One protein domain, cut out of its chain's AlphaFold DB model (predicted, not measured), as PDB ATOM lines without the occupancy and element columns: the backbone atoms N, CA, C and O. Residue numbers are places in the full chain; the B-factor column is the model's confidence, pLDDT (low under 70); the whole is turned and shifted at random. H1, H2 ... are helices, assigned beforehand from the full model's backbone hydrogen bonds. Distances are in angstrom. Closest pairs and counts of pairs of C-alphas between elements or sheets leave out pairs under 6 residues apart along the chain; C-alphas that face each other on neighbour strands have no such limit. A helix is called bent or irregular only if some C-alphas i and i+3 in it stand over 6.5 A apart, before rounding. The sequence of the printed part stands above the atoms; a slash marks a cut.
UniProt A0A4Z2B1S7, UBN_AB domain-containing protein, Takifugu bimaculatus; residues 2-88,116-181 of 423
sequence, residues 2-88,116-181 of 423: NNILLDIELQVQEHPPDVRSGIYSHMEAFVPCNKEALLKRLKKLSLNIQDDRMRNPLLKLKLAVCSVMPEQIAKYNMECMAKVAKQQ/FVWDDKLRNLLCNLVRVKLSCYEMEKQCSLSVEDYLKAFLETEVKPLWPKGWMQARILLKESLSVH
ATOM      1  N   ASN A   2     -23.420  28.803 -24.681       87.62
ATOM      2  CA  ASN A   2     -24.802  29.099 -25.130       87.62
ATOM      3  C   ASN A   2     -24.929  30.393 -25.959       87.62
ATOM      4  O   ASN A   2     -25.577  30.357 -26.993       87.62
ATOM      5  N   ASN A   3     -24.278  31.487 -25.546       88.75
ATOM      6  CA  ASN A   3     -24.303  32.757 -26.283       88.75
ATOM      7  C   ASN A   3     -23.739  32.581 -27.702       88.75
ATOM      8  O   ASN A   3     -24.445  32.844 -28.654       88.75
ATOM      9  N   ILE A   4     -22.554  31.971 -27.835       91.31
ATOM     10  CA  ILE A   4     -21.911  31.665 -29.127       91.31
ATOM     11  C   ILE A   4     -22.845  30.853 -30.044       91.31
ATOM     12  O   ILE A   4     -22.931  31.121 -31.234       91.31
ATOM     13  N   LEU A   5     -23.579  29.874 -29.498       90.44
ATOM     14  CA  LEU A   5     -24.567  29.108 -30.270       90.44
ATOM     15  C   LEU A   5     -25.757  29.971 -30.724       90.44
ATOM     16  O   LEU A   5     -26.267  29.765 -31.819       90.44
ATOM     17  N   LEU A   6     -26.196  30.927 -29.903       88.62
ATOM     18  CA  LEU A   6     -27.265  31.867 -30.245       88.62
ATOM     19  C   LEU A   6     -26.805  32.919 -31.269       88.62
ATOM     20  O   LEU A   6     -27.563  33.235 -32.180       88.62
ATOM     21  N   ASP A   7     -25.571  33.411 -31.152       89.56
ATOM     22  CA  ASP A   7     -24.953  34.342 -32.104       89.56
ATOM     23  C   ASP A   7     -24.822  33.680 -33.489       89.56
ATOM     24  O   ASP A   7     -25.173  34.285 -34.503       89.56
ATOM     25  N   ILE A   8     -24.407  32.405 -33.523       90.69
ATOM     26  CA  ILE A   8     -24.376  31.595 -34.749       90.69
ATOM     27  C   ILE A   8     -25.791  31.383 -35.301       90.69
ATOM     28  O   ILE A   8     -25.988  31.609 -36.489       90.69
ATOM     29  N   GLU A   9     -26.789  31.002 -34.490       89.81
ATOM     30  CA  GLU A   9     -28.177  30.854 -34.975       89.81
ATOM     31  C   GLU A   9     -28.683  32.150 -35.621       89.81
ATOM     32  O   GLU A   9     -29.255  32.108 -36.709       89.81
ATOM     33  N   LEU A  10     -28.429  33.299 -34.986       86.69
ATOM     34  CA  LEU A  10     -28.889  34.605 -35.453       86.69
ATOM     35  C   LEU A  10     -28.272  34.990 -36.808       86.69
ATOM     36  O   LEU A  10     -28.994  35.453 -37.688       86.69
ATOM     37  N   GLN A  11     -26.970  34.745 -36.999       87.75
ATOM     38  CA  GLN A  11     -26.285  34.939 -38.287       87.75
ATOM     39  C   GLN A  11     -26.775  33.940 -39.344       87.75
ATOM     40  O   GLN A  11     -27.123  34.307 -40.466       87.75
ATOM     41  N   VAL A  12     -26.867  32.658 -38.976       89.44
ATOM     42  CA  VAL A  12     -27.307  31.580 -39.871       89.44
ATOM     43  C   VAL A  12     -28.741  31.820 -40.354       89.44
ATOM     44  O   VAL A  12     -29.037  31.531 -41.510       89.44
ATOM     45  N   GLN A  13     -29.621  32.414 -39.543       84.81
ATOM     46  CA  GLN A  13     -31.024  32.722 -39.869       84.81
ATOM     47  C   GLN A  13     -31.221  33.789 -40.977       84.81
ATOM     48  O   GLN A  13     -32.355  34.007 -41.438       84.81
ATOM     49  N   GLU A  14     -30.143  34.415 -41.458       85.25
ATOM     50  CA  GLU A  14     -30.139  35.258 -42.663       85.25
ATOM     51  C   GLU A  14     -29.875  34.468 -43.962       85.25
ATOM     52  O   GLU A  14     -30.257  34.919 -45.041       85.25
ATOM     53  N   HIS A  15     -29.281  33.272 -43.882       87.19
ATOM     54  CA  HIS A  15     -28.853  32.494 -45.050       87.19
ATOM     55  C   HIS A  15     -29.937  31.552 -45.635       87.19
ATOM     56  O   HIS A  15     -30.868  31.135 -44.932       87.19
ATOM     57  N   PRO A  16     -29.814  31.147 -46.922       86.62
ATOM     58  CA  PRO A  16     -30.715  30.177 -47.558       86.62
ATOM     59  C   PRO A  16     -30.755  28.817 -46.835       86.62
ATOM     60  O   PRO A  16     -29.736  28.403 -46.279       86.62
ATOM     61  N   PRO A  17     -31.889  28.081 -46.847       87.19
ATOM     62  CA  PRO A  17     -32.058  26.823 -46.105       87.19
ATOM     63  C   PRO A  17     -30.938  25.791 -46.298       87.19
ATOM     64  O   PRO A  17     -30.524  25.162 -45.323       87.19
ATOM     65  N   ASP A  18     -30.416  25.656 -47.514       90.25
ATOM     66  CA  ASP A  18     -29.365  24.689 -47.855       90.25
ATOM     67  C   ASP A  18     -28.025  25.063 -47.208       90.25
ATOM     68  O   ASP A  18     -27.378  24.226 -46.577       90.25
ATOM     69  N   VAL A  19     -27.670  26.353 -47.258       92.06
ATOM     70  CA  VAL A  19     -26.495  26.919 -46.575       92.06
ATOM     71  C   VAL A  19     -26.620  26.728 -45.062       92.06
ATOM     72  O   VAL A  19     -25.676  26.260 -44.426       92.06
ATOM     73  N   ARG A  20     -27.803  26.992 -44.487       91.38
ATOM     74  CA  ARG A  20     -28.070  26.745 -43.058       91.38
ATOM     75  C   ARG A  20     -27.875  25.270 -42.700       91.38
ATOM     76  O   ARG A  20     -27.173  24.962 -41.742       91.38
ATOM     77  N   SER A  21     -28.433  24.352 -43.493       90.12
ATOM     78  CA  SER A  21     -28.260  22.906 -43.292       90.12
ATOM     79  C   SER A  21     -26.788  22.484 -43.358       90.12
ATOM     80  O   SER A  21     -26.350  21.694 -42.515       90.12
ATOM     81  N   GLY A  22     -26.016  23.041 -44.296       93.00
ATOM     82  CA  GLY A  22     -24.570  22.839 -44.389       93.00
ATOM     83  C   GLY A  22     -23.838  23.287 -43.123       93.00
ATOM     84  O   GLY A  22     -23.111  22.492 -42.529       93.00
ATOM     85  N   ILE A  23     -24.101  24.508 -42.644       92.81
ATOM     86  CA  ILE A  23     -23.485  25.049 -41.420       92.81
ATOM     87  C   ILE A  23     -23.826  24.183 -40.198       92.81
ATOM     88  O   ILE A  23     -22.923  23.798 -39.460       92.81
ATOM     89  N   TYR A  24     -25.088  23.776 -40.018       92.25
ATOM     90  CA  TYR A  24     -25.470  22.892 -38.908       92.25
ATOM     91  C   TYR A  24     -24.816  21.496 -38.980       92.25
ATOM     92  O   TYR A  24     -24.589  20.891 -37.935       92.25
ATOM     93  N   SER A  25     -24.500  20.979 -40.178       92.81
ATOM     94  CA  SER A  25     -23.708  19.739 -40.333       92.81
ATOM     95  C   SER A  25     -22.213  19.959 -40.111       92.81
ATOM     96  O   SER A  25     -21.536  19.055 -39.638       92.81
ATOM     97  N   HIS A  26     -21.683  21.147 -40.402       92.88
ATOM     98  CA  HIS A  26     -20.300  21.478 -40.069       92.88
ATOM     99  C   HIS A  26     -20.113  21.587 -38.547       92.88
ATOM    100  O   HIS A  26     -19.178  21.009 -38.004       92.88
ATOM    101  N   MET A  27     -21.044  22.242 -37.840       91.00
ATOM    102  CA  MET A  27     -21.013  22.377 -36.374       91.00
ATOM    103  C   MET A  27     -21.020  21.031 -35.629       91.00
ATOM    104  O   MET A  27     -20.406  20.924 -34.571       91.00
ATOM    105  N   GLU A  28     -21.683  20.009 -36.175       92.44
ATOM    106  CA  GLU A  28     -21.729  18.649 -35.615       92.44
ATOM    107  C   GLU A  28     -20.332  18.017 -35.460       92.44
ATOM    108  O   GLU A  28     -20.107  17.260 -34.520       92.44
ATOM    109  N   ALA A  29     -19.357  18.392 -36.298       89.81
ATOM    110  CA  ALA A  29     -17.973  17.922 -36.183       89.81
ATOM    111  C   ALA A  29     -17.176  18.568 -35.024       89.81
ATOM    112  O   ALA A  29     -16.095  18.087 -34.690       89.81
ATOM    113  N   PHE A  30     -17.689  19.640 -34.404       88.38
ATOM    114  CA  PHE A  30     -16.986  20.425 -33.370       88.38
ATOM    115  C   PHE A  30     -17.743  20.521 -32.035       88.38
ATOM    116  O   PHE A  30     -17.295  21.207 -31.114       88.38
ATOM    117  N   VAL A  31     -18.897  19.861 -31.910       87.62
ATOM    118  CA  VAL A  31     -19.756  19.911 -30.717       87.62
ATOM    119  C   VAL A  31     -20.105  18.482 -30.289       87.62
ATOM    120  O   VAL A  31     -20.499  17.687 -31.136       87.62
ATOM    121  N   PRO A  32     -20.038  18.123 -28.990       86.12
ATOM    122  CA  PRO A  32     -20.380  16.780 -28.503       86.12
ATOM    123  C   PRO A  32     -21.905  16.529 -28.449       86.12
ATOM    124  O   PRO A  32     -22.437  16.042 -27.452       86.12
ATOM    125  N   CYS A  33     -22.636  16.890 -29.506       84.69
ATOM    126  CA  CYS A  33     -24.014  16.470 -29.748       84.69
ATOM    127  C   CYS A  33     -24.339  16.500 -31.250       84.69
ATOM    128  O   CYS A  33     -23.845  17.353 -31.984       84.69
ATOM    129  N   ASN A  34     -25.195  15.578 -31.699       91.12
ATOM    130  CA  ASN A  34     -25.567  15.475 -33.110       91.12
ATOM    131  C   ASN A  34     -26.368  16.696 -33.608       91.12
ATOM    132  O   ASN A  34     -26.951  17.452 -32.820       91.12
ATOM    133  N   LYS A  35     -26.450  16.864 -34.931       90.38
ATOM    134  CA  LYS A  35     -27.123  17.979 -35.617       90.38
ATOM    135  C   LYS A  35     -28.569  18.171 -35.163       90.38
ATOM    136  O   LYS A  35     -29.026  19.305 -35.027       90.38
ATOM    137  N   GLU A  36     -29.290  17.095 -34.856       91.75
ATOM    138  CA  GLU A  36     -30.650  17.194 -34.323       91.75
ATOM    139  C   GLU A  36     -30.712  17.747 -32.895       91.75
ATOM    140  O   GLU A  36     -31.566  18.582 -32.593       91.75
ATOM    141  N   ALA A  37     -29.846  17.271 -31.996       93.06
ATOM    142  CA  ALA A  37     -29.765  17.748 -30.618       93.06
ATOM    143  C   ALA A  37     -29.272  19.201 -30.571       93.06
ATOM    144  O   ALA A  37     -29.798  20.009 -29.800       93.06
ATOM    145  N   LEU A  38     -28.327  19.550 -31.448       91.81
ATOM    146  CA  LEU A  38     -27.881  20.915 -31.687       91.81
ATOM    147  C   LEU A  38     -29.051  21.801 -32.145       91.81
ATOM    148  O   LEU A  38     -29.343  22.793 -31.483       91.81
ATOM    149  N   LEU A  39     -29.805  21.408 -33.177       90.25
ATOM    150  CA  LEU A  39     -30.996  22.136 -33.643       90.25
ATOM    151  C   LEU A  39     -32.084  22.273 -32.566       90.25
ATOM    152  O   LEU A  39     -32.686  23.340 -32.428       90.25
ATOM    153  N   LYS A  40     -32.328  21.229 -31.764       91.69
ATOM    154  CA  LYS A  40     -33.250  21.279 -30.610       91.69
ATOM    155  C   LYS A  40     -32.764  22.300 -29.562       91.69
ATOM    156  O   LYS A  40     -33.582  23.033 -29.003       91.69
ATOM    157  N   ARG A  41     -31.448  22.411 -29.334       92.44
ATOM    158  CA  ARG A  41     -30.830  23.402 -28.430       92.44
ATOM    159  C   ARG A  41     -30.890  24.828 -28.986       92.44
ATOM    160  O   ARG A  41     -31.277  25.726 -28.244       92.44
ATOM    161  N   LEU A  42     -30.564  25.030 -30.264       90.31
ATOM    162  CA  LEU A  42     -30.609  26.329 -30.949       90.31
ATOM    163  C   LEU A  42     -32.032  26.906 -30.936       90.31
ATOM    164  O   LEU A  42     -32.241  28.017 -30.449       90.31
ATOM    165  N   LYS A  43     -33.039  26.101 -31.306       89.06
ATOM    166  CA  LYS A  43     -34.460  26.483 -31.213       89.06
ATOM    167  C   LYS A  43     -34.883  26.850 -29.787       89.06
ATOM    168  O   LYS A  43     -35.592  27.836 -29.599       89.06
ATOM    169  N   LYS A  44     -34.419  26.108 -28.771       91.56
ATOM    170  CA  LYS A  44     -34.698  26.425 -27.358       91.56
ATOM    171  C   LYS A  44     -34.050  27.745 -26.913       91.56
ATOM    172  O   LYS A  44     -34.677  28.485 -26.159       91.56
ATOM    173  N   LEU A  45     -32.838  28.055 -27.381       90.81
ATOM    174  CA  LEU A  45     -32.170  29.338 -27.121       90.81
ATOM    175  C   LEU A  45     -32.886  30.501 -27.828       90.81
ATOM    176  O   LEU A  45     -33.131  31.527 -27.199       90.81
ATOM    177  N   SER A  46     -33.294  30.319 -29.089       86.56
ATOM    178  CA  SER A  46     -34.053  31.315 -29.861       86.56
ATOM    179  C   SER A  46     -35.413  31.636 -29.214       86.56
ATOM    180  O   SER A  46     -35.752  32.801 -29.000       86.56
ATOM    181  N   LEU A  47     -36.158  30.614 -28.774       87.00
ATOM    182  CA  LEU A  47     -37.407  30.802 -28.026       87.00
ATOM    183  C   LEU A  47     -37.174  31.505 -26.674       87.00
ATOM    184  O   LEU A  47     -37.944  32.384 -26.288       87.00
ATOM    185  N   ASN A  48     -36.093  31.162 -25.965       88.88
ATOM    186  CA  ASN A  48     -35.754  31.791 -24.690       88.88
ATOM    187  C   ASN A  48     -35.390  33.278 -24.849       88.88
ATOM    188  O   ASN A  48     -35.894  34.080 -24.064       88.88
ATOM    189  N   ILE A  49     -34.600  33.672 -25.859       87.25
ATOM    190  CA  ILE A  49     -34.265  35.092 -26.064       87.25
ATOM    191  C   ILE A  49     -35.482  35.918 -26.520       87.25
ATOM    192  O   ILE A  49     -35.576  37.100 -26.184       87.25
ATOM    193  N   GLN A  50     -36.452  35.316 -27.225       85.06
ATOM    194  CA  GLN A  50     -37.732  35.980 -27.505       85.06
ATOM    195  C   GLN A  50     -38.528  36.257 -26.220       85.06
ATOM    196  O   GLN A  50     -39.037  37.366 -26.051       85.06
ATOM    197  N   ASP A  51     -38.612  35.292 -25.301       88.12
ATOM    198  CA  ASP A  51     -39.306  35.477 -24.021       88.12
ATOM    199  C   ASP A  51     -38.572  36.482 -23.105       88.12
ATOM    200  O   ASP A  51     -39.194  37.382 -22.539       88.12
ATOM    201  N   ASP A  52     -37.235  36.434 -23.049       90.25
ATOM    202  CA  ASP A  52     -36.398  37.435 -22.363       90.25
ATOM    203  C   ASP A  52     -36.666  38.861 -22.887       90.25
ATOM    204  O   ASP A  52     -36.907  39.788 -22.100       90.25
ATOM    205  N   ARG A  53     -36.691  39.033 -24.220       89.81
ATOM    206  CA  ARG A  53     -37.045  40.299 -24.892       89.81
ATOM    207  C   ARG A  53     -38.458  40.774 -24.544       89.81
ATOM    208  O   ARG A  53     -38.695  41.982 -24.539       89.81
ATOM    209  N   MET A  54     -39.390  39.863 -24.259       93.38
ATOM    210  CA  MET A  54     -40.801  40.182 -24.007       93.38
ATOM    211  C   MET A  54     -41.125  40.446 -22.534       93.38
ATOM    212  O   MET A  54     -41.936  41.335 -22.247       93.38
ATOM    213  N   ARG A  55     -40.456  39.769 -21.591       95.31
ATOM    214  CA  ARG A  55     -40.679  39.954 -20.145       95.31
ATOM    215  C   ARG A  55     -40.474  41.399 -19.691       95.31
ATOM    216  O   ARG A  55     -41.285  41.910 -18.924       95.31
ATOM    217  N   ASN A  56     -39.437  42.088 -20.174       96.12
ATOM    218  CA  ASN A  56     -39.125  43.450 -19.720       96.12
ATOM    219  C   ASN A  56     -40.184  44.497 -20.158       96.12
ATOM    220  O   ASN A  56     -40.685  45.227 -19.298       96.12
ATOM    221  N   PRO A  57     -40.591  44.574 -21.444       96.31
ATOM    222  CA  PRO A  57     -41.707  45.422 -21.874       96.31
ATOM    223  C   PRO A  57     -43.046  45.054 -21.215       96.31
ATOM    224  O   PRO A  57     -43.777  45.954 -20.794       96.31
ATOM    225  N   LEU A  58     -43.355  43.757 -21.075       97.50
ATOM    226  CA  LEU A  58     -44.621  43.294 -20.492       97.50
ATOM    227  C   LEU A  58     -44.715  43.642 -18.998       97.50
ATOM    228  O   LEU A  58     -45.744  44.148 -18.551       97.50
ATOM    229  N   LEU A  59     -43.627  43.463 -18.242       97.69
ATOM    230  CA  LEU A  59     -43.547  43.850 -16.831       97.69
ATOM    231  C   LEU A  59     -43.712  45.365 -16.647       97.69
ATOM    232  O   LEU A  59     -44.446  45.791 -15.757       97.69
ATOM    233  N   LYS A  60     -43.094  46.187 -17.506       98.06
ATOM    234  CA  LYS A  60     -43.246  47.653 -17.451       98.06
ATOM    235  C   LYS A  60     -44.690  48.091 -17.717       98.06
ATOM    236  O   LYS A  60     -45.180  48.973 -17.014       98.06
ATOM    237  N   LEU A  61     -45.390  47.455 -18.664       98.25
ATOM    238  CA  LEU A  61     -46.822  47.692 -18.875       98.25
ATOM    239  C   LEU A  61     -47.654  47.221 -17.671       98.25
ATOM    240  O   LEU A  61     -48.482  47.984 -17.181       98.25
ATOM    241  N   LYS A  62     -47.402  46.010 -17.151       98.00
ATOM    242  CA  LYS A  62     -48.095  45.450 -15.977       98.00
ATOM    243  C   LYS A  62     -47.995  46.373 -14.764       98.00
ATOM    244  O   LYS A  62     -49.022  46.722 -14.196       98.00
ATOM    245  N   LEU A  63     -46.788  46.816 -14.407       98.25
ATOM    246  CA  LEU A  63     -46.567  47.728 -13.281       98.25
ATOM    247  C   LEU A  63     -47.302  49.063 -13.476       98.25
ATOM    248  O   LEU A  63     -47.946  49.538 -12.546       98.25
ATOM    249  N   ALA A  64     -47.269  49.631 -14.687       98.00
ATOM    250  CA  ALA A  64     -47.961  50.882 -14.993       98.00
ATOM    251  C   ALA A  64     -49.498  50.754 -14.920       98.00
ATOM    252  O   ALA A  64     -50.163  51.651 -14.403       98.00
ATOM    253  N   VAL A  65     -50.066  49.629 -15.373       97.75
ATOM    254  CA  VAL A  65     -51.501  49.329 -15.211       97.75
ATOM    255  C   VAL A  65     -51.843  49.126 -13.732       97.75
ATOM    256  O   VAL A  65     -52.806  49.718 -13.248       97.75
ATOM    257  N   CYS A  66     -51.032  48.370 -12.985       96.94
ATOM    258  CA  CYS A  66     -51.222  48.169 -11.547       96.94
ATOM    259  C   CYS A  66     -51.175  49.480 -10.746       96.94
ATOM    260  O   CYS A  66     -51.930  49.596  -9.785       96.94
ATOM    261  N   SER A  67     -50.361  50.471 -11.137       97.56
ATOM    262  CA  SER A  67     -50.334  51.773 -10.454       97.56
ATOM    263  C   SER A  67     -51.577  52.634 -10.704       97.56
ATOM    264  O   SER A  67     -52.047  53.272  -9.771       97.56
ATOM    265  N   VAL A  68     -52.145  52.643 -11.919       97.38
ATOM    266  CA  VAL A  68     -53.300  53.519 -12.240       97.38
ATOM    267  C   VAL A  68     -54.662  52.873 -11.959       97.38
ATOM    268  O   VAL A  68     -55.682  53.560 -11.883       97.38
ATOM    269  N   MET A  69     -54.711  51.546 -11.804       97.12
ATOM    270  CA  MET A  69     -55.960  50.812 -11.569       97.12
ATOM    271  C   MET A  69     -56.720  51.211 -10.295       97.12
ATOM    272  O   MET A  69     -57.930  51.420 -10.403       97.12
ATOM    273  N   PRO A  70     -56.087  51.328  -9.108       97.19
ATOM    274  CA  PRO A  70     -56.800  51.631  -7.867       97.19
ATOM    275  C   PRO A  70     -57.587  52.942  -7.942       97.19
ATOM    276  O   PRO A  70     -58.759  52.975  -7.567       97.19
ATOM    277  N   GLU A  71     -56.989  53.992  -8.509       96.69
ATOM    278  CA  GLU A  71     -57.617  55.308  -8.666       96.69
ATOM    279  C   GLU A  71     -58.810  55.271  -9.629       96.69
ATOM    280  O   GLU A  71     -59.885  55.792  -9.315       96.69
ATOM    281  N   GLN A  72     -58.666  54.608 -10.785       96.75
ATOM    282  CA  GLN A  72     -59.764  54.479 -11.748       96.75
ATOM    283  C   GLN A  72     -60.925  53.646 -11.177       96.75
ATOM    284  O   GLN A  72     -62.091  53.995 -11.387       96.75
ATOM    285  N   ILE A  73     -60.631  52.593 -10.405       95.75
ATOM    286  CA  ILE A  73     -61.638  51.780  -9.706       95.75
ATOM    287  C   ILE A  73     -62.337  52.599  -8.612       95.75
ATOM    288  O   ILE A  73     -63.567  52.591  -8.554       95.75
ATOM    289  N   ALA A  74     -61.594  53.340  -7.786       96.38
ATOM    290  CA  ALA A  74     -62.160  54.191  -6.739       96.38
ATOM    291  C   ALA A  74     -63.080  55.277  -7.324       96.38
ATOM    292  O   ALA A  74     -64.220  55.432  -6.880       96.38
ATOM    293  N   LYS A  75     -62.636  55.959  -8.389       94.75
ATOM    294  CA  LYS A  75     -63.423  56.973  -9.107       94.75
ATOM    295  C   LYS A  75     -64.709  56.396  -9.711       94.75
ATOM    296  O   LYS A  75     -65.766  57.013  -9.598       94.75
ATOM    297  N   TYR A  76     -64.639  55.199 -10.295       95.31
ATOM    298  CA  TYR A  76     -65.810  54.475 -10.801       95.31
ATOM    299  C   TYR A  76     -66.784  54.078  -9.679       95.31
ATOM    300  O   TYR A  76     -67.992  54.259  -9.820       95.31
ATOM    301  N   ASN A  77     -66.277  53.573  -8.549       93.88
ATOM    302  CA  ASN A  77     -67.107  53.205  -7.398       93.88
ATOM    303  C   ASN A  77     -67.819  54.437  -6.814       93.88
ATOM    304  O   ASN A  77     -69.007  54.367  -6.502       93.88
ATOM    305  N   MET A  78     -67.129  55.578  -6.740       94.31
ATOM    306  CA  MET A  78     -67.717  56.856  -6.338       94.31
ATOM    307  C   MET A  78     -68.809  57.326  -7.316       94.31
ATOM    308  O   MET A  78     -69.870  57.752  -6.868       94.31
ATOM    309  N   GLU A  79     -68.617  57.181  -8.635       92.31
ATOM    310  CA  GLU A  79     -69.665  57.478  -9.630       92.31
ATOM    311  C   GLU A  79     -70.892  56.554  -9.480       92.31
ATOM    312  O   GLU A  79     -72.024  56.988  -9.706       92.31
ATOM    313  N   CYS A  80     -70.695  55.293  -9.075       91.88
ATOM    314  CA  CYS A  80     -71.794  54.367  -8.781       91.88
ATOM    315  C   CYS A  80     -72.588  54.826  -7.550       91.88
ATOM    316  O   CYS A  80     -73.805  54.986  -7.644       91.88
ATOM    317  N   MET A  81     -71.910  55.086  -6.426       90.38
ATOM    318  CA  MET A  81     -72.557  55.546  -5.188       90.38
ATOM    319  C   MET A  81     -73.288  56.879  -5.393       90.38
ATOM    320  O   MET A  81     -74.441  57.012  -4.992       90.38
ATOM    321  N   ALA A  82     -72.672  57.832  -6.101       91.00
ATOM    322  CA  ALA A  82     -73.277  59.130  -6.393       91.00
ATOM    323  C   ALA A  82     -74.557  59.035  -7.245       91.00
ATOM    324  O   ALA A  82     -75.423  59.899  -7.134       91.00
ATOM    325  N   LYS A  83     -74.706  58.003  -8.087       85.38
ATOM    326  CA  LYS A  83     -75.945  57.782  -8.855       85.38
ATOM    327  C   LYS A  83     -77.044  57.131  -8.023       85.38
ATOM    328  O   LYS A  83     -78.181  57.567  -8.135       85.38
ATOM    329  N   VAL A  84     -76.704  56.178  -7.151       85.88
ATOM    330  CA  VAL A  84     -77.668  55.595  -6.197       85.88
ATOM    331  C   VAL A  84     -78.201  56.674  -5.249       85.88
ATOM    332  O   VAL A  84     -79.411  56.829  -5.128       85.88
ATOM    333  N   ALA A  85     -77.313  57.489  -4.670       86.31
ATOM    334  CA  ALA A  85     -77.697  58.590  -3.785       86.31
ATOM    335  C   ALA A  85     -78.580  59.638  -4.488       86.31
ATOM    336  O   ALA A  85     -79.532  60.136  -3.895       86.31
ATOM    337  N   LYS A  86     -78.312  59.949  -5.767       80.88
ATOM    338  CA  LYS A  86     -79.174  60.851  -6.546       80.88
ATOM    339  C   LYS A  86     -80.560  60.270  -6.810       80.88
ATOM    340  O   LYS A  86     -81.523  61.002  -6.655       80.88
ATOM    341  N   GLN A  87     -80.673  58.982  -7.137       77.44
ATOM    342  CA  GLN A  87     -81.983  58.344  -7.313       77.44
ATOM    343  C   GLN A  87     -82.795  58.376  -6.010       77.44
ATOM    344  O   GLN A  87     -83.938  58.817  -6.023       77.44
ATOM    345  N   GLN A  88     -82.174  58.040  -4.874       68.06
ATOM    346  CA  GLN A  88     -82.822  58.111  -3.557       68.06
ATOM    347  C   GLN A  88     -83.216  59.543  -3.147       68.06
ATOM    348  O   GLN A  88     -84.210  59.726  -2.453       68.06
ATOM    349  N   PHE A 116     -61.596  52.088 -19.250       95.44
ATOM    350  CA  PHE A 116     -60.231  52.429 -18.890       95.44
ATOM    351  C   PHE A 116     -59.851  53.788 -19.492       95.44
ATOM    352  O   PHE A 116     -60.029  54.003 -20.697       95.44
ATOM    353  N   VAL A 117     -59.355  54.697 -18.657       95.06
ATOM    354  CA  VAL A 117     -58.745  55.958 -19.089       95.06
ATOM    355  C   VAL A 117     -57.291  55.668 -19.447       95.06
ATOM    356  O   VAL A 117     -56.581  55.012 -18.689       95.06
ATOM    357  N   TRP A 118     -56.876  56.114 -20.631       96.00
ATOM    358  CA  TRP A 118     -55.555  55.847 -21.191       96.00
ATOM    359  C   TRP A 118     -54.653  57.073 -21.084       96.00
ATOM    360  O   TRP A 118     -54.912  58.088 -21.737       96.00
ATOM    361  N   ASP A 119     -53.561  56.920 -20.341       95.62
ATOM    362  CA  ASP A 119     -52.462  57.883 -20.278       95.62
ATOM    363  C   ASP A 119     -51.444  57.603 -21.388       95.62
ATOM    364  O   ASP A 119     -51.207  56.447 -21.761       95.62
ATOM    365  N   ASP A 120     -50.761  58.635 -21.878       96.50
ATOM    366  CA  ASP A 120     -49.822  58.484 -22.999       96.50
ATOM    367  C   ASP A 120     -48.589  57.646 -22.639       96.50
ATOM    368  O   ASP A 120     -48.056  56.923 -23.482       96.50
ATOM    369  N   LYS A 121     -48.210  57.619 -21.354       96.62
ATOM    370  CA  LYS A 121     -47.225  56.671 -20.811       96.62
ATOM    371  C   LYS A 121     -47.658  55.217 -21.032       96.62
ATOM    372  O   LYS A 121     -46.843  54.400 -21.454       96.62
ATOM    373  N   LEU A 122     -48.929  54.887 -20.784       97.38
ATOM    374  CA  LEU A 122     -49.456  53.530 -20.970       97.38
ATOM    375  C   LEU A 122     -49.676  53.203 -22.450       97.38
ATOM    376  O   LEU A 122     -49.356  52.087 -22.862       97.38
ATOM    377  N   ARG A 123     -50.134  54.166 -23.266       97.81
ATOM    378  CA  ARG A 123     -50.180  54.003 -24.732       97.81
ATOM    379  C   ARG A 123     -48.797  53.695 -25.294       97.81
ATOM    380  O   ARG A 123     -48.651  52.736 -26.045       97.81
ATOM    381  N   ASN A 124     -47.773  54.452 -24.896       97.69
ATOM    382  CA  ASN A 124     -46.400  54.243 -25.348       97.69
ATOM    383  C   ASN A 124     -45.831  52.890 -24.876       97.69
ATOM    384  O   ASN A 124     -45.198  52.186 -25.659       97.69
ATOM    385  N   LEU A 125     -46.107  52.473 -23.633       97.81
ATOM    386  CA  LEU A 125     -45.719  51.143 -23.141       97.81
ATOM    387  C   LEU A 125     -46.391  50.009 -23.931       97.81
ATOM    388  O   LEU A 125     -45.704  49.061 -24.315       97.81
ATOM    389  N   LEU A 126     -47.687  50.124 -24.240       97.81
ATOM    390  CA  LEU A 126     -48.399  49.173 -25.100       97.81
ATOM    391  C   LEU A 126     -47.820  49.159 -26.524       97.81
ATOM    392  O   LEU A 126     -47.545  48.091 -27.064       97.81
ATOM    393  N   CYS A 127     -47.597  50.328 -27.127       97.25
ATOM    394  CA  CYS A 127     -47.009  50.442 -28.461       97.25
ATOM    395  C   CYS A 127     -45.612  49.814 -28.506       97.25
ATOM    396  O   CYS A 127     -45.303  49.058 -29.425       97.25
ATOM    397  N   ASN A 128     -44.777  50.057 -27.493       97.12
ATOM    398  CA  ASN A 128     -43.447  49.465 -27.409       97.12
ATOM    399  C   ASN A 128     -43.505  47.935 -27.251       97.12
ATOM    400  O   ASN A 128     -42.784  47.226 -27.950       97.12
ATOM    401  N   LEU A 129     -44.409  47.425 -26.408       97.38
ATOM    402  CA  LEU A 129     -44.670  45.989 -26.262       97.38
ATOM    403  C   LEU A 129     -45.070  45.346 -27.603       97.38
ATOM    404  O   LEU A 129     -44.508  44.320 -27.980       97.38
ATOM    405  N   VAL A 130     -45.983  45.978 -28.349       96.62
ATOM    406  CA  VAL A 130     -46.429  45.497 -29.668       96.62
ATOM    407  C   VAL A 130     -45.302  45.542 -30.709       96.62
ATOM    408  O   VAL A 130     -45.153  44.574 -31.450       96.62
ATOM    409  N   ARG A 131     -44.445  46.580 -30.730       95.56
ATOM    410  CA  ARG A 131     -43.258  46.606 -31.616       95.56
ATOM    411  C   ARG A 131     -42.309  45.439 -31.351       95.56
ATOM    412  O   ARG A 131     -41.863  44.801 -32.298       95.56
ATOM    413  N   VAL A 132     -41.995  45.153 -30.084       94.88
ATOM    414  CA  VAL A 132     -41.084  44.044 -29.754       94.88
ATOM    415  C   VAL A 132     -41.730  42.701 -30.106       94.88
ATOM    416  O   VAL A 132     -41.060  41.855 -30.692       94.88
ATOM    417  N   LYS A 133     -43.039  42.530 -29.865       93.81
ATOM    418  CA  LYS A 133     -43.771  41.320 -30.279       93.81
ATOM    419  C   LYS A 133     -43.786  41.133 -31.803       93.81
ATOM    420  O   LYS A 133     -43.662  40.002 -32.265       93.81
ATOM    421  N   LEU A 134     -43.879  42.219 -32.574       92.62
ATOM    422  CA  LEU A 134     -43.807  42.182 -34.037       92.62
ATOM    423  C   LEU A 134     -42.384  41.880 -34.549       92.62
ATOM    424  O   LEU A 134     -42.234  41.083 -35.466       92.62
ATOM    425  N   SER A 135     -41.338  42.415 -33.905       89.56
ATOM    426  CA  SER A 135     -39.940  42.040 -34.195       89.56
ATOM    427  C   SER A 135     -39.666  40.554 -33.922       89.56
ATOM    428  O   SER A 135     -38.903  39.928 -34.653       89.56
ATOM    429  N   CYS A 136     -40.300  39.962 -32.903       88.56
ATOM    430  CA  CYS A 136     -40.224  38.519 -32.678       88.56
ATOM    431  C   CYS A 136     -40.895  37.720 -33.812       88.56
ATOM    432  O   CYS A 136     -40.303  36.750 -34.269       88.56
ATOM    433  N   TYR A 137     -42.059  38.155 -34.317       88.44
ATOM    434  CA  TYR A 137     -42.717  37.534 -35.479       88.44
ATOM    435  C   TYR A 137     -41.852  37.600 -36.749       88.44
ATOM    436  O   TYR A 137     -41.715  36.609 -37.454       88.44
ATOM    437  N   GLU A 138     -41.248  38.755 -37.044       86.19
ATOM    438  CA  GLU A 138     -40.405  38.947 -38.235       86.19
ATOM    439  C   GLU A 138     -39.145  38.067 -38.212       86.19
ATOM    440  O   GLU A 138     -38.741  37.509 -39.235       86.19
ATOM    441  N   MET A 139     -38.547  37.891 -37.031       78.19
ATOM    442  CA  MET A 139     -37.427  36.972 -36.830       78.19
ATOM    443  C   MET A 139     -37.894  35.507 -36.910       78.19
ATOM    444  O   MET A 139     -37.229  34.668 -37.521       78.19
ATOM    445  N   GLU A 140     -39.084  35.198 -36.393       75.19
ATOM    446  CA  GLU A 140     -39.783  33.915 -36.538       75.19
ATOM    447  C   GLU A 140     -40.427  33.760 -37.936       75.19
ATOM    448  O   GLU A 140     -41.621  33.496 -38.075       75.19
ATOM    449  N   LYS A 141     -39.596  33.831 -38.993       66.38
ATOM    450  CA  LYS A 141     -39.929  33.671 -40.435       66.38
ATOM    451  C   LYS A 141     -40.692  32.377 -40.815       66.38
ATOM    452  O   LYS A 141     -40.931  32.122 -41.991       66.38
ATOM    453  N   GLN A 142     -41.036  31.536 -39.839       58.84
ATOM    454  CA  GLN A 142     -41.749  30.266 -39.971       58.84
ATOM    455  C   GLN A 142     -43.192  30.318 -39.422       58.84
ATOM    456  O   GLN A 142     -43.871  29.290 -39.416       58.84
ATOM    457  N   CYS A 143     -43.663  31.475 -38.937       61.81
ATOM    458  CA  CYS A 143     -45.012  31.636 -38.390       61.81
ATOM    459  C   CYS A 143     -46.095  31.363 -39.457       61.81
ATOM    460  O   CYS A 143     -46.139  32.019 -40.495       61.81
ATOM    461  N   SER A 144     -46.991  30.405 -39.194       69.62
ATOM    462  CA  SER A 144     -48.103  30.031 -40.090       69.62
ATOM    463  C   SER A 144     -49.382  30.854 -39.881       69.62
ATOM    464  O   SER A 144     -50.333  30.730 -40.652       69.62
ATOM    465  N   LEU A 145     -49.425  31.679 -38.832       80.56
ATOM    466  CA  LEU A 145     -50.541  32.573 -38.528       80.56
ATOM    467  C   LEU A 145     -50.395  33.897 -39.279       80.56
ATOM    468  O   LEU A 145     -49.299  34.437 -39.381       80.56
ATOM    469  N   SER A 146     -51.517  34.481 -39.705       89.25
ATOM    470  CA  SER A 146     -51.555  35.895 -40.099       89.25
ATOM    471  C   SER A 146     -51.069  36.783 -38.949       89.25
ATOM    472  O   SER A 146     -51.434  36.546 -37.796       89.25
ATOM    473  N   VAL A 147     -50.317  37.848 -39.255       89.81
ATOM    474  CA  VAL A 147     -49.846  38.825 -38.254       89.81
ATOM    475  C   VAL A 147     -51.006  39.395 -37.434       89.81
ATOM    476  O   VAL A 147     -50.876  39.579 -36.224       89.81
ATOM    477  N   GLU A 148     -52.154  39.641 -38.078       90.56
ATOM    478  CA  GLU A 148     -53.362  40.132 -37.409       90.56
ATOM    479  C   GLU A 148     -53.828  39.156 -36.320       90.56
ATOM    480  O   GLU A 148     -54.083  39.582 -35.196       90.56
ATOM    481  N   ASP A 149     -53.874  37.852 -36.608       92.06
ATOM    482  CA  ASP A 149     -54.294  36.834 -35.641       92.06
ATOM    483  C   ASP A 149     -53.217  36.526 -34.592       92.06
ATOM    484  O   ASP A 149     -53.557  36.361 -33.422       92.06
ATOM    485  N   TYR A 150     -51.928  36.545 -34.955       92.12
ATOM    486  CA  TYR A 150     -50.807  36.429 -34.010       92.12
ATOM    487  C   TYR A 150     -50.830  37.553 -32.963       92.12
ATOM    488  O   TYR A 150     -50.765  37.302 -31.754       92.12
ATOM    489  N   LEU A 151     -50.978  38.804 -33.412       93.94
ATOM    490  CA  LEU A 151     -51.048  39.968 -32.531       93.94
ATOM    491  C   LEU A 151     -52.340  39.969 -31.703       93.94
ATOM    492  O   LEU A 151     -52.305  40.215 -30.499       93.94
ATOM    493  N   LYS A 152     -53.482  39.661 -32.323       94.44
ATOM    494  CA  LYS A 152     -54.793  39.568 -31.660       94.44
ATOM    495  C   LYS A 152     -54.831  38.475 -30.591       94.44
ATOM    496  O   LYS A 152     -55.390  38.725 -29.525       94.44
ATOM    497  N   ALA A 153     -54.212  37.318 -30.836       95.19
ATOM    498  CA  ALA A 153     -54.048  36.263 -29.839       95.19
ATOM    499  C   ALA A 153     -53.226  36.774 -28.648       95.19
ATOM    500  O   ALA A 153     -53.736  36.797 -27.532       95.19
ATOM    501  N   PHE A 154     -52.023  37.304 -28.891       95.44
ATOM    502  CA  PHE A 154     -51.163  37.880 -27.847       95.44
ATOM    503  C   PHE A 154     -51.855  38.982 -27.019       95.44
ATOM    504  O   PHE A 154     -51.736  39.018 -25.792       95.44
ATOM    505  N   LEU A 155     -52.612  39.875 -27.665       96.88
ATOM    506  CA  LEU A 155     -53.349  40.933 -26.970       96.88
ATOM    507  C   LEU A 155     -54.518  40.400 -26.121       96.88
ATOM    508  O   LEU A 155     -54.882  41.038 -25.133       96.88
ATOM    509  N   GLU A 156     -55.100  39.255 -26.478       96.75
ATOM    510  CA  GLU A 156     -56.193  38.602 -25.745       96.75
ATOM    511  C   GLU A 156     -55.680  37.664 -24.629       96.75
ATOM    512  O   GLU A 156     -56.340  37.588 -23.587       96.75
ATOM    513  N   THR A 157     -54.519  37.010 -24.800       96.81
ATOM    514  CA  THR A 157     -53.931  36.065 -23.823       96.81
ATOM    515  C   THR A 157     -52.972  36.712 -22.826       96.81
ATOM    516  O   THR A 157     -53.129  36.487 -21.633       96.81
ATOM    517  N   GLU A 158     -52.014  37.533 -23.269       96.12
ATOM    518  CA  GLU A 158     -50.965  38.086 -22.392       96.12
ATOM    519  C   GLU A 158     -51.326  39.474 -21.863       96.12
ATOM    520  O   GLU A 158     -51.138  39.793 -20.688       96.12
ATOM    521  N   VAL A 159     -51.842  40.333 -22.746       97.56
ATOM    522  CA  VAL A 159     -51.970  41.765 -22.445       97.56
ATOM    523  C   VAL A 159     -53.303  42.082 -21.772       97.56
ATOM    524  O   VAL A 159     -53.333  42.778 -20.761       97.56
ATOM    525  N   LYS A 160     -54.423  41.546 -22.269       97.56
ATOM    526  CA  LYS A 160     -55.751  41.762 -21.673       97.56
ATOM    527  C   LYS A 160     -55.849  41.369 -20.185       97.56
ATOM    528  O   LYS A 160     -56.466  42.150 -19.459       97.56
ATOM    529  N   PRO A 161     -55.269  40.254 -19.687       97.62
ATOM    530  CA  PRO A 161     -55.349  39.900 -18.262       97.62
ATOM    531  C   PRO A 161     -54.628  40.849 -17.298       97.62
ATOM    532  O   PRO A 161     -54.825  40.734 -16.091       97.62
ATOM    533  N   LEU A 162     -53.838  41.812 -17.793       97.38
ATOM    534  CA  LEU A 162     -53.283  42.883 -16.954       97.38
ATOM    535  C   LEU A 162     -54.377  43.834 -16.417       97.38
ATOM    536  O   LEU A 162     -54.145  44.545 -15.441       97.38
ATOM    537  N   TRP A 163     -55.569  43.842 -17.027       97.31
ATOM    538  CA  TRP A 163     -56.725  44.639 -16.611       97.31
ATOM    539  C   TRP A 163     -57.771  43.784 -15.868       97.31
ATOM    540  O   TRP A 163     -58.067  42.665 -16.298       97.31
ATOM    541  N   PRO A 164     -58.443  44.309 -14.821       95.69
ATOM    542  CA  PRO A 164     -59.513  43.583 -14.142       95.69
ATOM    543  C   PRO A 164     -60.713  43.309 -15.066       95.69
ATOM    544  O   PRO A 164     -61.007  44.068 -15.999       95.69
ATOM    545  N   LYS A 165     -61.460  42.231 -14.789       93.62
ATOM    546  CA  LYS A 165     -62.544  41.735 -15.657       93.62
ATOM    547  C   LYS A 165     -63.560  42.835 -16.010       93.62
ATOM    548  O   LYS A 165     -64.211  43.418 -15.141       93.62
ATOM    549  N   GLY A 166     -63.708  43.089 -17.311       93.31
ATOM    550  CA  GLY A 166     -64.638  44.078 -17.868       93.31
ATOM    551  C   GLY A 166     -64.080  45.495 -18.052       93.31
ATOM    552  O   GLY A 166     -64.799  46.326 -18.599       93.31
ATOM    553  N   TRP A 167     -62.833  45.778 -17.658       96.19
ATOM    554  CA  TRP A 167     -62.186  47.078 -17.915       96.19
ATOM    555  C   TRP A 167     -61.505  47.177 -19.286       96.19
ATOM    556  O   TRP A 167     -61.355  48.280 -19.810       96.19
ATOM    557  N   MET A 168     -61.111  46.043 -19.878       97.00
ATOM    558  CA  MET A 168     -60.386  45.984 -21.154       97.00
ATOM    559  C   MET A 168     -60.867  44.842 -22.055       97.00
ATOM    560  O   MET A 168     -61.493  43.879 -21.604       97.00
ATOM    561  N   GLN A 169     -60.595  44.977 -23.354       96.25
ATOM    562  CA  GLN A 169     -60.946  44.037 -24.423       96.25
ATOM    563  C   GLN A 169     -59.837  44.093 -25.487       96.25
ATOM    564  O   GLN A 169     -59.400  45.202 -25.806       96.25
ATOM    565  N   ALA A 170     -59.414  42.973 -26.094       95.62
ATOM    566  CA  ALA A 170     -58.322  43.001 -27.082       95.62
ATOM    567  C   ALA A 170     -58.583  43.947 -28.267       95.62
ATOM    568  O   ALA A 170     -57.665  44.625 -28.715       95.62
ATOM    569  N   ARG A 171     -59.841  44.122 -28.704       94.50
ATOM    570  CA  ARG A 171     -60.206  45.118 -29.736       94.50
ATOM    571  C   ARG A 171     -59.875  46.574 -29.368       94.50
ATOM    572  O   ARG A 171     -59.737  47.404 -30.258       94.50
ATOM    573  N   ILE A 172     -59.788  46.902 -28.075       95.31
ATOM    574  CA  ILE A 172     -59.372  48.231 -27.601       95.31
ATOM    575  C   ILE A 172     -57.845  48.313 -27.582       95.31
ATOM    576  O   ILE A 172     -57.307  49.284 -28.096       95.31
ATOM    577  N   LEU A 173     -57.157  47.278 -27.089       96.88
ATOM    578  CA  LEU A 173     -55.691  47.190 -27.130       96.88
ATOM    579  C   LEU A 173     -55.155  47.284 -28.569       96.88
ATOM    580  O   LEU A 173     -54.242  48.060 -28.838       96.88
ATOM    581  N   LEU A 174     -55.778  46.568 -29.510       94.81
ATOM    582  CA  LEU A 174     -55.458  46.623 -30.937       94.81
ATOM    583  C   LEU A 174     -55.653  48.049 -31.479       94.81
ATOM    584  O   LEU A 174     -54.756  48.608 -32.097       94.81
ATOM    585  N   LYS A 175     -56.782  48.698 -31.158       95.12
ATOM    586  CA  LYS A 175     -57.074  50.077 -31.582       95.12
ATOM    587  C   LYS A 175     -56.084  51.109 -31.018       95.12
ATOM    588  O   LYS A 175     -55.642  51.977 -31.761       95.12
ATOM    589  N   GLU A 176     -55.748  51.051 -29.728       96.00
ATOM    590  CA  GLU A 176     -54.826  52.015 -29.093       96.00
ATOM    591  C   GLU A 176     -53.354  51.786 -29.492       96.00
ATOM    592  O   GLU A 176     -52.547  52.699 -29.357       96.00
ATOM    593  N   SER A 177     -53.002  50.608 -30.024       95.81
ATOM    594  CA  SER A 177     -51.656  50.309 -30.548       95.81
ATOM    595  C   SER A 177     -51.520  50.458 -32.071       95.81
ATOM    596  O   SER A 177     -50.452  50.170 -32.615       95.81
ATOM    597  N   LEU A 178     -52.561  50.924 -32.782       94.31
ATOM    598  CA  LEU A 178     -52.565  51.040 -34.252       94.31
ATOM    599  C   LEU A 178     -51.374  51.832 -34.812       94.31
ATOM    600  O   LEU A 178     -50.894  51.508 -35.894       94.31
ATOM    601  N   SER A 179     -50.854  52.821 -34.082       93.56
ATOM    602  CA  SER A 179     -49.696  53.631 -34.492       93.56
ATOM    603  C   SER A 179     -48.472  52.807 -34.912       93.56
ATOM    604  O   SER A 179     -47.725  53.251 -35.780       93.56
ATOM    605  N   VAL A 180     -48.279  51.605 -34.352       94.38
ATOM    606  CA  VAL A 180     -47.113  50.751 -34.646       94.38
ATOM    607  C   VAL A 180     -47.391  49.582 -35.598       94.38
ATOM    608  O   VAL A 180     -46.442  48.936 -36.028       94.38
ATOM    609  N   HIS A 181     -48.653  49.304 -35.951       93.38
ATOM    610  CA  HIS A 181     -49.020  48.138 -36.778       93.38
ATOM    611  C   HIS A 181     -50.172  48.380 -37.783       93.38
ATOM    612  O   HIS A 181     -50.615  47.458 -38.465       93.38
TER     613      HIS A 181
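Overview. This is residues 2 to 88 and 116 to 181 of the 423 residues of the protein "UBN_AB domain-containing protein" of Takifugu bimaculatus (UniProt A0A4Z2B1S7). One very long, bent helix, H3, is the spine of a rod: H1 and H2 make a small head across its first end, H4 packs along the later part of its arm H3a with H5, H6 and H7 clustered round H4, and residues 74 to 88 at the other end of H3 stick out free. The printed part has 153 residues with seven named helices, H1 to H7 in order along the chain, and no named strand; the class is all helix. The whole is only just loose, close to extended, with a radius of gyration of the C-alphas of 22.0 A and spans of 83 by 27 by 22 A.

Along the chain. H3, residues 35 to 88, was assigned as one helix by its hydrogen bonds but is bent, with C-alphas 67 and 70 7.0 A apart. Its arm H3a, residues 35 to 67, is 48.1 A long, beginning at C-alpha 35 at (-27.123, 17.979, -35.617), and has a kink of 28 degrees near residue 56. Its arm H3b, residues 70 to 88, is 27.2 A long and ends at C-alpha 88 at (-82.822, 58.111, -3.557). H1 is residues 2 to 12, 15.2 A, and H2 is residues 17 to 28, 16.8 A. H4, residues 120 to 139, is 28.4 A long. H5, residues 147 to 162, is 22.0 A long, with a kink of 34 degrees near residue 156. H6 is residues 170 to 176, 9.9 A, and H7 is residues 178 to 181, 5.2 A, ending at C-alpha 181 at (-49.020, 48.138, -36.778).

Arrangement. H3a and H3b stand at a steep tilt of 46 degrees. With its residues 50 to 65 alone, H3a touches H4 at a shallow tilt of 9 degrees, opposite ways; the closest C-alphas, of Pro 57 and Leu 129, are 5.3 A apart. H1 touches H3a about perpendicular, at 81 degrees, with the closest C-alphas, of Leu 6 and Leu 45, 6.3 A apart. H2 touches H3a through its residues 24 to 28 alone, with C-alphas 28 and 35 closest at 5.4 A. H5 touches H6, C-alphas 156 and 170 being closest at 5.1 A. H7 touches H4, with C-alphas 180 and 127 closest at 6.2 A. Every O i to N i+4 pair is within hydrogen-bond range in H1, H3b, H4 and H6, against 7 of 8 in H2, 27 of 29 in H3a and 8 of 12 in H5; H7 is too short for such a pair.

Size, cuts and confidence. The C-alphas of Ala 29 and Gln 88, the two farthest apart, are 83.0 A apart. Residues 89 to 115 are not printed, and C-alphas 88 and 116 are 27.9 A apart across this cut. Of the links that are printed whole, none is long. The mean pLDDT of the printed part is 91.6, and residue 88 and residues 141 to 144 are under 70.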